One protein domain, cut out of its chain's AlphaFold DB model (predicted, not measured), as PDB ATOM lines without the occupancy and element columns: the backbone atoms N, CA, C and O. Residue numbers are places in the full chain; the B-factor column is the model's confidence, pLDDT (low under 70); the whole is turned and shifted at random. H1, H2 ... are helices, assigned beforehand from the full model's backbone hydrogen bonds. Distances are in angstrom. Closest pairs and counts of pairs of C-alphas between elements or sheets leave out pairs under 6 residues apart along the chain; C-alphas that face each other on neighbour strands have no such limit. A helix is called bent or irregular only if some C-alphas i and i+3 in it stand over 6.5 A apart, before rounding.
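This is residues 12 to 122 of the 221 residues of an uncharacterized protein of Anopheles epiroticus (UniProt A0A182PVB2). Long helix H4 and the helical hairpin of H1 and H2 make an elongated group, H2 and H4 packing on H1, with short H3 across H1 and residues 109 to 122 of H4 sticking out. The 111 printed residues hold four named helices, H1 to H4 in order, and no named strand: all helix. The whole is only just compact, close to loose, with a radius of gyration of the C-alphas of 15.8 A and spans of 52 by 27 by 19 A.

Look at H4, residues 90 to 122: its residues 93 to 104 alone touch H1, residues 12 to 31, closest at the C-alphas of Tyr 18 and Leu 104, 6.7 A. Hub H1 touches H2, residues 40 to 66, at a shallow tilt of 25 degrees, opposite ways; the closest C-alphas, Trp 19 and Asn 50, are 5.6 A apart. H3, residues 76 to 82, touches H1 about perpendicular, at 83 degrees, closest at the C-alphas of Ala 20 and Pro 76, 6.2 A. Every O i to N i+4 pair is within hydrogen-bond range in H1, H2 and H3, and 27 of 29 in H4.

Find C-alpha 90 at (277.801, 299.519, 220.011); H4 runs 49.0 A to C-alpha 122 at (243.177, 316.196, 189.659). H4 is irregular, but only just: C-alphas 91 and 94 are 6.9 A apart. H2 is 39.3 A long, H1 28.7 A and H3 9.7 A.

The printed part has no cut, and its three links are short. Confidence is under 70 at residues 58 to 89 and 117 to 122.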
ATOM      1  N   GLU A  12     254.137 314.642 208.890       72.50
ATOM      2  CA  GLU A  12     254.923 315.448 209.830       72.50
ATOM      3  C   GLU A  12     255.360 314.666 211.078       72.50
ATOM      4  O   GLU A  12     256.536 314.663 211.436       72.50
ATOM      5  N   ARG A  13     254.434 313.942 211.721       74.25
ATOM      6  CA  ARG A  13     254.731 313.175 212.937       74.25
ATOM      7  C   ARG A  13     255.710 312.042 212.651       74.25
ATOM      8  O   ARG A  13     256.602 311.801 213.453       74.25
ATOM      9  N   ARG A  14     255.533 311.326 211.537       78.62
ATOM     10  CA  ARG A  14     256.408 310.197 211.178       78.62
ATOM     11  C   ARG A  14     257.793 310.672 210.745       78.62
ATOM     12  O   ARG A  14     258.776 310.105 211.200       78.62
ATOM     13  N   LEU A  15     257.859 311.730 209.939       82.25
ATOM     14  CA  LEU A  15     259.110 312.368 209.521       82.25
ATOM     15  C   LEU A  15     259.899 312.891 210.728       82.25
ATOM     16  O   LEU A  15     261.085 312.599 210.839       82.25
ATOM     17  N   SER A  16     259.225 313.562 211.674       77.94
ATOM     18  CA  SER A  16     259.847 314.038 212.923       77.94
ATOM     19  C   SER A  16     260.452 312.883 213.723       77.94
ATOM     20  O   SER A  16     261.584 312.978 214.183       77.94
ATOM     21  N   VAL A  17     259.720 311.766 213.841       82.00
ATOM     22  CA  VAL A  17     260.210 310.561 214.522       82.00
ATOM     23  C   VAL A  17     261.483 310.049 213.855       82.00
ATOM     24  O   VAL A  17     262.487 309.890 214.540       82.00
ATOM     25  N   TYR A  18     261.481 309.842 212.535       86.69
ATOM     26  CA  TYR A  18     262.669 309.354 211.826       86.69
ATOM     27  C   TYR A  18     263.864 310.310 211.927       86.69
ATOM     28  O   TYR A  18     264.987 309.845 212.080       86.69
ATOM     29  N   TRP A  19     263.626 311.623 211.913       85.69
ATOM     30  CA  TRP A  19     264.674 312.634 212.072       85.69
ATOM     31  C   TRP A  19     265.334 312.531 213.452       85.69
ATOM     32  O   TRP A  19     266.552 312.424 213.564       85.69
ATOM     33  N   ALA A  20     264.528 312.463 214.515       81.50
ATOM     34  CA  ALA A  20     265.062 312.315 215.865       81.50
ATOM     35  C   ALA A  20     265.814 310.989 216.047       81.50
ATOM     36  O   ALA A  20     266.861 310.967 216.685       81.50
ATOM     37  N   TYR A  21     265.324 309.899 215.453       84.56
ATOM     38  CA  TYR A  21     266.013 308.607 215.475       84.56
ATOM     39  C   TYR A  21     267.402 308.667 214.828       84.56
ATOM     40  O   TYR A  21     268.370 308.204 215.428       84.56
ATOM     41  N   LEU A  22     267.508 309.244 213.628       86.75
ATOM     42  CA  LEU A  22     268.791 309.395 212.938       86.75
ATOM     43  C   LEU A  22     269.743 310.300 213.732       86.75
ATOM     44  O   LEU A  22     270.926 309.991 213.847       86.75
ATOM     45  N   LYS A  23     269.219 311.357 214.371       84.25
ATOM     46  CA  LYS A  23     270.017 312.225 215.247       84.25
ATOM     47  C   LYS A  23     270.570 311.482 216.468       84.25
ATOM     48  O   LYS A  23     271.723 311.694 216.824       84.25
ATOM     49  N   VAL A  24     269.782 310.603 217.089       83.62
ATOM     50  CA  VAL A  24     270.235 309.789 218.231       83.62
ATOM     51  C   VAL A  24     271.301 308.777 217.812       83.62
ATOM     52  O   VAL A  24     272.285 308.628 218.528       83.62
ATOM     53  N   ILE A  25     271.147 308.118 216.656       84.25
ATOM     54  CA  ILE A  25     272.181 307.218 216.109       84.25
ATOM     55  C   ILE A  25     273.502 307.964 215.939       84.25
ATOM     56  O   ILE A  25     274.543 307.451 216.333       84.25
ATOM     57  N   ARG A  26     273.451 309.179 215.387       84.44
ATOM     58  CA  ARG A  26     274.641 310.005 215.202       84.44
ATOM     59  C   ARG A  26     275.308 310.362 216.530       84.44
ATOM     60  O   ARG A  26     276.501 310.139 216.667       84.44
ATOM     61  N   LEU A  27     274.542 310.846 217.509       84.25
ATOM     62  CA  LEU A  27     275.077 311.159 218.841       84.25
ATOM     63  C   LEU A  27     275.697 309.927 219.512       84.25
ATOM     64  O   LEU A  27     276.717 310.029 220.182       84.25
ATOM     65  N   PHE A  28     275.088 308.754 219.332       83.81
ATOM     66  CA  PHE A  28     275.652 307.509 219.837       83.81
ATOM     67  C   PHE A  28     276.970 307.163 219.132       83.81
ATOM     68  O   PHE A  28     277.935 306.823 219.803       83.81
ATOM     69  N   HIS A  29     277.031 307.278 217.803       84.56
ATOM     70  CA  HIS A  29     278.263 307.053 217.047       84.56
ATOM     71  C   HIS A  29     279.382 308.012 217.470       84.56
ATOM     72  O   HIS A  29     280.490 307.558 217.707       84.56
ATOM     73  N   GLU A  30     279.082 309.301 217.654       85.00
ATOM     74  CA  GLU A  30     280.044 310.310 218.123       85.00
ATOM     75  C   GLU A  30     280.584 309.998 219.532       85.00
ATOM     76  O   GLU A  30     281.757 310.237 219.804       85.00
ATOM     77  N   ASN A  31     279.764 309.421 220.417       84.69
ATOM     78  CA  ASN A  31     280.179 309.050 221.776       84.69
ATOM     79  C   ASN A  31     280.936 307.712 221.857       84.69
ATOM     80  O   ASN A  31     281.593 307.448 222.863       84.69
ATOM     81  N   TYR A  32     280.816 306.855 220.839       83.06
ATOM     82  CA  TYR A  32     281.361 305.493 220.827       83.06
ATOM     83  C   TYR A  32     282.042 305.163 219.492       83.06
ATOM     84  O   TYR A  32     281.911 304.042 218.994       83.06
ATOM     85  N   THR A  33     282.762 306.126 218.908       78.88
ATOM     86  CA  THR A  33     283.347 306.026 217.556       78.88
ATOM     87  C   THR A  33     284.142 304.741 217.361       78.88
ATOM     88  O   THR A  33     283.940 304.039 216.374       78.88
ATOM     89  N   ASP A  34     284.952 304.379 218.355       76.38
ATOM     90  CA  ASP A  34     285.887 303.250 218.287       76.38
ATOM     91  C   ASP A  34     285.195 301.888 218.449       76.38
ATOM     92  O   ASP A  34     285.744 300.848 218.096       76.38
ATOM     93  N   SER A  35     283.981 301.881 219.008       76.81
ATOM     94  CA  SER A  35     283.204 300.663 219.277       76.81
ATOM     95  C   SER A  35     282.115 300.421 218.237       76.81
ATOM     96  O   SER A  35     281.645 299.295 218.060       76.81
ATOM     97  N   THR A  36     281.673 301.468 217.545       79.44
ATOM     98  CA  THR A  36     280.704 301.334 216.463       79.44
ATOM     99  C   THR A  36     281.383 300.865 215.186       79.44
ATOM    100  O   THR A  36     282.409 301.389 214.781       79.44
ATOM    101  N   SER A  37     280.755 299.935 214.474       80.38
ATOM    102  CA  SER A  37     281.259 299.451 213.181       80.38
ATOM    103  C   SER A  37     280.904 300.363 211.993       80.38
ATOM    104  O   SER A  37     280.884 299.894 210.855       80.38
ATOM    105  N   ILE A  38     280.559 301.626 212.259       84.31
ATOM    106  CA  ILE A  38     280.141 302.620 211.262       84.31
ATOM    107  C   ILE A  38     281.388 303.354 210.777       84.31
ATOM    108  O   ILE A  38     282.126 303.900 211.595       84.31
ATOM    109  N   ASN A  39     281.622 303.375 209.468       87.06
ATOM    110  CA  ASN A  39     282.727 304.146 208.894       87.06
ATOM    111  C   ASN A  39     282.319 305.610 208.606       87.06
ATOM    112  O   ASN A  39     281.146 305.978 208.684       87.06
ATOM    113  N   ALA A  40     283.294 306.457 208.264       85.50
ATOM    114  CA  ALA A  40     283.053 307.882 208.019       85.50
ATOM    115  C   ALA A  40     282.047 308.143 206.879       85.50
ATOM    116  O   ALA A  40     281.194 309.018 207.001       85.50
ATOM    117  N   GLU A  41     282.104 307.351 205.805       88.25
ATOM    118  CA  GLU A  41     281.199 307.465 204.655       88.25
ATOM    119  C   GLU A  41     279.751 307.103 205.031       88.25
ATOM    120  O   GLU A  41     278.805 307.810 204.681       88.25
ATOM    121  N   GLU A  42     279.557 306.033 205.805       87.56
ATOM    122  CA  GLU A  42     278.256 305.625 206.335       87.56
ATOM    123  C   GLU A  42     277.688 306.691 207.284       87.56
ATOM    124  O   GLU A  42     276.494 306.997 207.223       87.56
ATOM    125  N   ALA A  43     278.527 307.283 208.138       87.12
ATOM    126  CA  ALA A  43     278.126 308.363 209.035       87.12
ATOM    127  C   ALA A  43     277.693 309.624 208.264       87.12
ATOM    128  O   ALA A  43     276.654 310.215 208.577       87.12
ATOM    129  N   GLU A  44     278.434 310.003 207.221       88.69
ATOM    130  CA  GLU A  44     278.079 311.115 206.336       88.69
ATOM    131  C   GLU A  44     276.770 310.838 205.581       88.69
ATOM    132  O   GLU A  44     275.867 311.679 205.552       88.69
ATOM    133  N   ALA A  45     276.605 309.629 205.039       88.88
ATOM    134  CA  ALA A  45     275.377 309.218 204.368       88.88
ATOM    135  C   ALA A  45     274.158 309.282 205.306       88.88
ATOM    136  O   ALA A  45     273.081 309.734 204.899       88.88
ATOM    137  N   LEU A  46     274.314 308.871 206.569       89.06
ATOM    138  CA  LEU A  46     273.261 308.975 207.580       89.06
ATOM    139  C   LEU A  46     272.885 310.429 207.874       89.06
ATOM    140  O   LEU A  46     271.692 310.725 207.997       89.06
ATOM    141  N   GLU A  47     273.857 311.343 207.935       87.31
ATOM    142  CA  GLU A  47     273.557 312.767 208.092       87.31
ATOM    143  C   GLU A  47     272.839 313.331 206.869       87.31
ATOM    144  O   GLU A  47     271.826 314.015 207.020       87.31
ATOM    145  N   ASN A  48     273.289 312.995 205.661       88.75
ATOM    146  CA  ASN A  48     272.649 313.440 204.426       88.75
ATOM    147  C   ASN A  48     271.174 313.015 204.374       88.75
ATOM    148  O   ASN A  48     270.291 313.813 204.039       88.75
ATOM    149  N   VAL A  49     270.869 311.780 204.787       89.62
ATOM    150  CA  VAL A  49     269.485 311.300 204.924       89.62
ATOM    151  C   VAL A  49     268.726 312.088 205.994       89.62
ATOM    152  O   VAL A  49     267.553 312.422 205.795       89.62
ATOM    153  N   ASN A  50     269.365 312.401 207.119       87.56
ATOM    154  CA  ASN A  50     268.752 313.156 208.207       87.56
ATOM    155  C   ASN A  50     268.392 314.595 207.788       87.56
ATOM    156  O   ASN A  50     267.269 315.045 208.036       87.56
ATOM    157  N   VAL A  51     269.298 315.283 207.085       78.81
ATOM    158  CA  VAL A  51     269.089 316.622 206.507       78.81
ATOM    159  C   VAL A  51     267.970 316.591 205.465       78.81
ATOM    160  O   VAL A  51     267.034 317.391 205.536       78.81
ATOM    161  N   ALA A  52     267.981 315.619 204.549       81.38
ATOM    162  CA  ALA A  52     266.918 315.468 203.556       81.38
ATOM    163  C   ALA A  52     265.543 315.217 204.205       81.38
ATOM    164  O   ALA A  52     264.526 315.766 203.772       81.38
ATOM    165  N   ASN A  53     265.501 314.419 205.277       84.38
ATOM    166  CA  ASN A  53     264.282 314.173 206.043       84.38
ATOM    167  C   ASN A  53     263.778 315.448 206.750       84.38
ATOM    168  O   ASN A  53     262.567 315.682 206.796       84.38
ATOM    169  N   LEU A  54     264.684 316.298 207.246       74.62
ATOM    170  CA  LEU A  54     264.346 317.604 207.814       74.62
ATOM    171  C   LEU A  54     263.779 318.561 206.753       74.62
ATOM    172  O   LEU A  54     262.736 319.169 206.986       74.62
ATOM    173  N   HIS A  55     264.397 318.650 205.573       70.00
ATOM    174  CA  HIS A  55     263.874 319.458 204.463       70.00
ATOM    175  C   HIS A  55     262.468 319.011 204.051       70.00
ATOM    176  O   HIS A  55     261.560 319.828 203.894       70.00
ATOM    177  N   LEU A  56     262.250 317.698 203.943       77.81
ATOM    178  CA  LEU A  56     260.930 317.147 203.648       77.81
ATOM    179  C   LEU A  56     259.908 317.473 204.744       77.81
ATOM    180  O   LEU A  56     258.751 317.774 204.447       77.81
ATOM    181  N   LEU A  57     260.323 317.437 206.009       73.25
ATOM    182  CA  LEU A  57     259.489 317.849 207.130       73.25
ATOM    183  C   LEU A  57     259.093 319.333 207.023       73.25
ATOM    184  O   LEU A  57     257.926 319.643 207.267       73.25
ATOM    185  N   CYS A  58     260.009 320.225 206.629       65.50
ATOM    186  CA  CYS A  58     259.710 321.641 206.383       65.50
ATOM    187  C   CYS A  58     258.658 321.810 205.279       65.50
ATOM    188  O   CYS A  58     257.611 322.401 205.537       65.50
ATOM    189  N   MET A  59     258.846 321.175 204.118       66.06
ATOM    190  CA  MET A  59     257.872 321.228 203.016       66.06
ATOM    191  C   MET A  59     256.482 320.722 203.434       66.06
ATOM    192  O   MET A  59     255.454 321.309 203.096       66.06
ATOM    193  N   VAL A  60     256.422 319.637 204.216       69.19
ATOM    194  CA  VAL A  60     255.150 319.102 204.728       69.19
ATOM    195  C   VAL A  60     254.479 320.076 205.702       69.19
ATOM    196  O   VAL A  60     253.249 320.146 205.718       69.19
ATOM    197  N   LYS A  61     255.244 320.821 206.509       65.12
ATOM    198  CA  LYS A  61     254.709 321.857 207.408       65.12
ATOM    199  C   LYS A  61     254.175 323.056 206.627       65.12
ATOM    200  O   LYS A  61     253.070 323.504 206.915       65.12
ATOM    201  N   GLU A  62     254.901 323.523 205.620       60.12
ATOM    202  CA  GLU A  62     254.472 324.628 204.754       60.12
ATOM    203  C   GLU A  62     253.175 324.286 204.013       60.12
ATOM    204  O   GLU A  62     252.180 325.004 204.129       60.12
ATOM    205  N   TYR A  63     253.127 323.118 203.361       62.91
ATOM    206  CA  TYR A  63     251.918 322.609 202.704       62.91
ATOM    207  C   TYR A  63     250.731 322.502 203.672       62.91
ATOM    208  O   TYR A  63     249.565 322.688 203.320       62.91
ATOM    209  N   ARG A  64     251.011 322.189 204.933       63.69
ATOM    210  CA  ARG A  64     250.004 322.013 205.969       63.69
ATOM    211  C   ARG A  64     249.435 323.319 206.504       63.69
ATOM    212  O   ARG A  64     248.223 323.386 206.721       63.69
ATOM    213  N   GLU A  65     250.279 324.321 206.728       59.06
ATOM    214  CA  GLU A  65     249.816 325.663 207.086       59.06
ATOM    215  C   GLU A  65     249.005 326.263 205.931       59.06
ATOM    216  O   GLU A  65     247.914 326.780 206.171       59.06
ATOM    217  N   ALA A  66     249.427 326.042 204.679       55.84
ATOM    218  CA  ALA A  66     248.639 326.397 203.498       55.84
ATOM    219  C   ALA A  66     247.271 325.678 203.450       55.84
ATOM    220  O   ALA A  66     246.275 326.254 203.019       55.84
ATOM    221  N   THR A  67     247.183 324.438 203.950       58.97
ATOM    222  CA  THR A  67     245.951 323.619 203.943       58.97
ATOM    223  C   THR A  67     245.156 323.631 205.264       58.97
ATOM    224  O   THR A  67     244.224 322.839 205.427       58.97
ATOM    225  N   LYS A  68     245.474 324.528 206.216       60.72
ATOM    226  CA  LYS A  68     244.779 324.753 207.512       60.72
ATOM    227  C   LYS A  68     244.547 323.510 208.395       60.72
ATOM    228  O   LYS A  68     243.689 323.516 209.279       60.72
ATOM    229  N   ARG A  69     245.304 322.422 208.227       58.09
ATOM    230  CA  ARG A  69     245.156 321.209 209.060       58.09
ATOM    231  C   ARG A  69     246.155 321.240 210.210       58.09
ATOM    232  O   ARG A  69     247.289 320.856 209.990       58.09
ATOM    233  N   ARG A  70     245.776 321.576 211.451       54.19
ATOM    234  CA  ARG A  70     246.716 321.610 212.604       54.19
ATOM    235  C   ARG A  70     246.700 320.336 213.471       54.19
ATOM    236  O   ARG A  70     245.665 319.738 213.722       54.19
ATOM    237  N   LYS A  71     247.885 319.868 213.887       58.56
ATOM    238  CA  LYS A  71     248.202 318.728 214.782       58.56
ATOM    239  C   LYS A  71     249.530 319.115 215.432       58.56
ATOM    240  O   LYS A  71     250.392 319.686 214.780       58.56
ATOM    241  N   LYS A  72     249.686 318.837 216.720       56.78
ATOM    242  CA  LYS A  72     250.894 319.232 217.449       56.78
ATOM    243  C   LYS A  72     252.105 318.416 216.986       56.78
ATOM    244  O   LYS A  72     251.986 317.200 216.807       56.78
ATOM    245  N   GLN A  73     253.243 319.089 216.818       52.38
ATOM    246  CA  GLN A  73     254.548 318.433 216.726       52.38
ATOM    247  C   GLN A  73     254.859 317.733 218.043       52.38
ATOM    248  O   GLN A  73     254.376 318.136 219.101       52.38
ATOM    249  N   ILE A  74     255.636 316.658 217.955       53.19
ATOM    250  CA  ILE A  74     256.160 315.991 219.140       53.19
ATOM    251  C   ILE A  74     257.575 316.510 219.332       53.19
ATOM    252  O   ILE A  74     258.409 316.368 218.440       53.19
ATOM    253  N   GLU A  75     257.809 317.114 220.491       50.75
ATOM    254  CA  GLU A  75     259.123 317.558 220.953       50.75
ATOM    255  C   GLU A  75     260.154 316.416 220.864       50.75
ATOM    256  O   GLU A  75     259.813 315.279 221.209       50.75
ATOM    257  N   PRO A  76     261.418 316.668 220.479       47.62
ATOM    258  CA  PRO A  76     262.449 315.629 220.386       47.62
ATOM    259  C   PRO A  76     262.651 314.871 221.705       47.62
ATOM    260  O   PRO A  76     262.685 313.642 221.711       47.62
ATOM    261  N   ALA A  77     262.659 315.578 222.841       55.34
ATOM    262  CA  ALA A  77     262.751 314.977 224.176       55.34
ATOM    263  C   ALA A  77     261.506 314.151 224.554       55.34
ATOM    264  O   ALA A  77     261.566 313.194 225.330       55.34
ATOM    265  N   GLN A  78     260.338 314.513 224.020       56.75
ATOM    266  CA  GLN A  78     259.123 313.719 224.173       56.75
ATOM    267  C   GLN A  78     259.150 312.496 223.247       56.75
ATOM    268  O   GLN A  78     258.735 311.415 223.661       56.75
ATOM    269  N   MET A  79     259.691 312.626 222.035       53.97
ATOM    270  CA  MET A  79     259.907 311.498 221.135       53.97
ATOM    271  C   MET A  79     260.895 310.508 221.721       53.97
ATOM    272  O   MET A  79     260.536 309.343 221.771       53.97
ATOM    273  N   ALA A  80     262.032 310.948 222.262       51.12
ATOM    274  CA  ALA A  80     263.000 310.086 222.942       51.12
ATOM    275  C   ALA A  80     262.376 309.265 224.089       51.12
ATOM    276  O   ALA A  80     262.786 308.142 224.338       51.12
ATOM    277  N   ARG A  81     261.334 309.785 224.757       58.38
ATOM    278  CA  ARG A  81     260.567 309.040 225.776       58.38
ATOM    279  C   ARG A  81     259.533 308.075 225.189       58.38
ATOM    280  O   ARG A  81     259.234 307.043 225.781       58.38
ATOM    281  N   MET A  82     258.934 308.425 224.052       50.75
ATOM    282  CA  MET A  82     257.917 307.609 223.372       50.75
ATOM    283  C   MET A  82     258.520 306.472 222.547       50.75
ATOM    284  O   MET A  82     257.915 305.415 222.371       50.75
ATOM    285  N   VAL A  83     259.698 306.733 222.009       55.66
ATOM    286  CA  VAL A  83     260.561 305.823 221.289       55.66
ATOM    287  C   VAL A  83     261.428 305.155 222.343       55.66
ATOM    288  O   VAL A  83     262.386 305.738 222.830       55.66
ATOM    289  N   LYS A  84     261.086 303.926 222.731       55.53
ATOM    290  CA  LYS A  84     261.996 303.110 223.541       55.53
ATOM    291  C   LYS A  84     263.156 302.676 222.650       55.53
ATOM    292  O   LYS A  84     263.091 301.621 222.026       55.53
ATOM    293  N   PHE A  85     264.149 303.545 222.509       61.09
ATOM    294  CA  PHE A  85     265.391 303.224 221.827       61.09
ATOM    295  C   PHE A  85     266.355 302.680 222.865       61.09
ATOM    296  O   PHE A  85     266.753 303.388 223.784       61.09
ATOM    297  N   HIS A  86     266.637 301.392 222.757       63.47
ATOM    298  CA  HIS A  86     267.538 300.698 223.654       63.47
ATOM    299  C   HIS A  86     268.610 300.078 222.769       63.47
ATOM    300  O   HIS A  86     268.434 298.959 222.307       63.47
ATOM    301  N   ILE A  87     269.630 300.879 222.445       67.69
ATOM    302  CA  ILE A  87     270.896 300.353 221.938       67.69
ATOM    303  C   ILE A  87     271.624 299.866 223.189       67.69
ATOM    304  O   ILE A  87     271.976 300.697 224.029       67.69
ATOM    305  N   GLN A  88     271.739 298.551 223.369       68.62
ATOM    306  CA  GLN A  88     272.402 297.997 224.554       68.62
ATOM    307  C   GLN A  88     273.922 298.028 224.405       68.62
ATOM    308  O   GLN A  88     274.632 298.205 225.391       68.62
ATOM    309  N   ASP A  89     274.410 297.910 223.172       69.88
ATOM    310  CA  ASP A  89     275.825 297.868 222.845       69.88
ATOM    311  C   ASP A  89     276.125 298.564 221.503       69.88
ATOM    312  O   ASP A  89     275.252 298.819 220.671       69.88
ATOM    313  N   ALA A  90     277.395 298.899 221.270       74.25
ATOM    314  CA  ALA A  90     277.801 299.519 220.011       74.25
ATOM    315  C   ALA A  90     277.668 298.570 218.801       74.25
ATOM    316  O   ALA A  90     277.573 299.035 217.662       74.25
ATOM    317  N   SER A  91     277.597 297.255 219.033       74.75
ATOM    318  CA  SER A  91     277.363 296.222 218.015       74.75
ATOM    319  C   SER A  91     275.963 296.295 217.400       74.75
ATOM    320  O   SER A  91     275.804 296.079 216.196       74.75
ATOM    321  N   GLU A  92     274.940 296.629 218.189       80.62
ATOM    322  CA  GLU A  92     273.546 296.686 217.744       80.62
ATOM    323  C   GLU A  92     273.242 297.895 216.846       80.62
ATOM    324  O   GLU A  92     272.225 297.897 216.140       80.62
ATOM    325  N   ILE A  93     274.108 298.918 216.802       82.94
ATOM    326  CA  ILE A  93     273.822 300.166 216.077       82.94
ATOM    327  C   ILE A  93     273.492 299.933 214.596       82.94
ATOM    328  O   ILE A  93     272.587 300.576 214.058       82.94
ATOM    329  N   LYS A  94     274.138 298.955 213.943       82.19
ATOM    330  CA  LYS A  94     273.852 298.597 212.544       82.19
ATOM    331  C   LYS A  94     272.453 298.017 212.363       82.19
ATOM    332  O   LYS A  94     271.785 298.328 211.377       82.19
ATOM    333  N   ILE A  95     271.975 297.230 213.326       83.06
ATOM    334  CA  ILE A  95     270.613 296.678 213.319       83.06
ATOM    335  C   ILE A  95     269.598 297.822 213.434       83.06
ATOM    336  O   ILE A  95     268.608 297.859 212.697       83.06
ATOM    337  N   HIS A  96     269.869 298.797 214.304       82.38
ATOM    338  CA  HIS A  96     269.023 299.978 214.458       82.38
ATOM    339  C   HIS A  96     269.010 300.864 213.208       82.38
ATOM    340  O   HIS A  96     267.924 301.239 212.753       82.38
ATOM    341  N   ILE A  97     270.180 301.147 212.623       86.12
ATOM    342  CA  ILE A  97     270.308 301.865 211.346       86.12
ATOM    343  C   ILE A  97     269.482 301.165 210.273       86.12
ATOM    344  O   ILE A  97     268.612 301.786 209.659       86.12
ATOM    345  N   TRP A  98     269.687 299.859 210.092       86.50
ATOM    346  CA  TRP A  98     268.965 299.071 209.099       86.50
ATOM    347  C   TRP A  98     267.445 299.146 209.304       86.50
ATOM    348  O   TRP A  98     266.698 299.427 208.360       86.50
ATOM    349  N   TYR A  99     266.973 298.973 210.543       84.38
ATOM    350  CA  TYR A  99     265.550 299.034 210.877       84.38
ATOM    351  C   TYR A  99     264.937 300.405 210.553       84.38
ATOM    352  O   TYR A  99     263.876 300.486 209.919       84.38
ATOM    353  N   ILE A 100     265.599 301.490 210.967       86.25
ATOM    354  CA  ILE A 100     265.126 302.862 210.751       86.25
ATOM    355  C   ILE A 100     265.121 303.196 209.262       86.25
ATOM    356  O   ILE A 100     264.098 303.663 208.759       86.25
ATOM    357  N   MET A 101     266.201 302.886 208.545       86.31
ATOM    358  CA  MET A 101     266.307 303.130 207.106       86.31
ATOM    359  C   MET A 101     265.251 302.351 206.318       86.31
ATOM    360  O   MET A 101     264.584 302.915 205.446       86.31
ATOM    361  N   CYS A 102     265.005 301.087 206.673       85.69
ATOM    362  CA  CYS A 102     263.954 300.274 206.062       85.69
ATOM    363  C   CYS A 102     262.559 300.895 206.264       85.69
ATOM    364  O   CYS A 102     261.775 301.050 205.317       85.69
ATOM    365  N   ARG A 103     262.246 301.306 207.497       84.75
ATOM    366  CA  ARG A 103     260.953 301.908 207.858       84.75
ATOM    367  C   ARG A 103     260.756 303.284 207.230       84.75
ATOM    368  O   ARG A 103     259.650 303.574 206.758       84.75
ATOM    369  N   LEU A 104     261.809 304.098 207.182       88.06
ATOM    370  CA  LEU A 104     261.814 305.393 206.513       88.06
ATOM    371  C   LEU A 104     261.571 305.214 205.014       88.06
ATOM    372  O   LEU A 104     260.638 305.812 204.483       88.06
ATOM    373  N   LYS A 105     262.298 304.308 204.350       86.19
ATOM    374  CA  LYS A 105     262.089 304.001 202.929       86.19
ATOM    375  C   LYS A 105     260.652 303.566 202.642       86.19
ATOM    376  O   LYS A 105     260.014 304.126 201.754       86.19
ATOM    377  N   CYS A 106     260.104 302.638 203.430       81.94
ATOM    378  CA  CYS A 106     258.700 302.228 203.307       81.94
ATOM    379  C   CYS A 106     257.740 303.417 203.431       81.94
ATOM    380  O   CYS A 106     256.749 303.519 202.705       81.94
ATOM    381  N   PHE A 107     257.996 304.303 204.391       84.62
ATOM    382  CA  PHE A 107     257.164 305.471 204.617       84.62
ATOM    383  C   PHE A 107     257.237 306.462 203.445       84.62
ATOM    384  O   PHE A 107     256.188 306.893 202.970       84.62
ATOM    385  N   LEU A 108     258.435 306.754 202.937       86.00
ATOM    386  CA  LEU A 108     258.642 307.647 201.796       86.00
ATOM    387  C   LEU A 108     258.017 307.092 200.510       86.00
ATOM    388  O   LEU A 108     257.366 307.840 199.784       86.00
ATOM    389  N   THR A 109     258.128 305.783 200.256       82.56
ATOM    390  CA  THR A 109     257.449 305.128 199.124       82.56
ATOM    391  C   THR A 109     255.934 305.288 199.225       82.56
ATOM    392  O   THR A 109     255.295 305.712 198.267       82.56
ATOM    393  N   ASN A 110     255.356 305.025 200.401       77.12
ATOM    394  CA  ASN A 110     253.919 305.199 200.627       77.12
ATOM    395  C   ASN A 110     253.468 306.654 200.445       77.12
ATOM    396  O   ASN A 110     252.414 306.913 199.867       77.12
ATOM    397  N   MET A 111     254.263 307.605 200.935       80.38
ATOM    398  CA  MET A 111     254.005 309.032 200.769       80.38
ATOM    399  C   MET A 111     254.021 309.423 199.284       80.38
ATOM    400  O   MET A 111     253.100 310.085 198.815       80.38
ATOM    401  N   ARG A 112     255.019 308.954 198.525       81.12
ATOM    402  CA  ARG A 112     255.146 309.208 197.085       81.12
ATOM    403  C   ARG A 112     253.980 308.621 196.288       81.12
ATOM    404  O   ARG A 112     253.435 309.308 195.431       81.12
ATOM    405  N   GLU A 113     253.574 307.388 196.576       75.38
ATOM    406  CA  GLU A 113     252.419 306.767 195.916       75.38
ATOM    407  C   GLU A 113     251.110 307.498 196.238       75.38
ATOM    408  O   GLU A 113     250.289 307.711 195.345       75.38
ATOM    409  N   HIS A 114     250.935 307.971 197.476       74.81
ATOM    410  CA  HIS A 114     249.786 308.805 197.828       74.81
ATOM    411  C   HIS A 114     249.762 310.116 197.033       74.81
ATOM    412  O   HIS A 114     248.718 310.482 196.497       74.81
ATOM    413  N   LEU A 115     250.906 310.799 196.909       74.88
ATOM    414  CA  LEU A 115     251.013 312.035 196.129       74.88
ATOM    415  C   LEU A 115     250.685 311.806 194.650       74.88
ATOM    416  O   LEU A 115     249.849 312.520 194.106       74.88
ATOM    417  N   LYS A 116     251.244 310.762 194.022       73.75
ATOM    418  CA  LYS A 116     250.925 310.402 192.627       73.75
ATOM    419  C   LYS A 116     249.427 310.176 192.412       73.75
ATOM    420  O   LYS A 116     248.899 310.537 191.365       73.75
ATOM    421  N   GLN A 117     248.740 309.563 193.376       67.75
ATOM    422  CA  GLN A 117     247.295 309.335 193.293       67.75
ATOM    423  C   GLN A 117     246.487 310.630 193.397       67.75
ATOM    424  O   GLN A 117     245.475 310.751 192.709       67.75
ATOM    425  N   LEU A 118     246.917 311.586 194.227       66.06
ATOM    426  CA  LEU A 118     246.291 312.908 194.294       66.06
ATOM    427  C   LEU A 118     246.450 313.642 192.960       66.06
ATOM    428  O   LEU A 118     245.452 314.039 192.370       66.06
ATOM    429  N   THR A 119     247.669 313.682 192.412       66.88
ATOM    430  CA  THR A 119     247.936 314.319 191.114       66.88
ATOM    431  C   THR A 119     247.133 313.678 189.978       66.88
ATOM    432  O   THR A 119     246.593 314.384 189.135       66.88
ATOM    433  N   ARG A 120     246.988 312.343 189.971       60.97
ATOM    434  CA  ARG A 120     246.173 311.629 188.969       60.97
ATOM    435  C   ARG A 120     244.676 311.918 189.092       60.97
ATOM    436  O   ARG A 120     243.993 311.944 188.072       60.97
ATOM    437  N   LYS A 121     244.166 312.122 190.313       53.97
ATOM    438  CA  LYS A 121     242.760 312.486 190.552       53.97
ATOM    439  C   LYS A 121     242.431 313.892 190.058       53.97
ATOM    440  O   LYS A 121     241.330 314.083 189.552       53.97
ATOM    441  N   ASP A 122     243.373 314.826 190.147       53.06
ATOM    442  CA  ASP A 122     243.177 316.196 189.659       53.06
ATOM    443  C   ASP A 122     243.185 316.274 188.118       53.06
ATOM    444  O   ASP A 122     242.566 317.161 187.538       53.06
TER     445      ASP A 122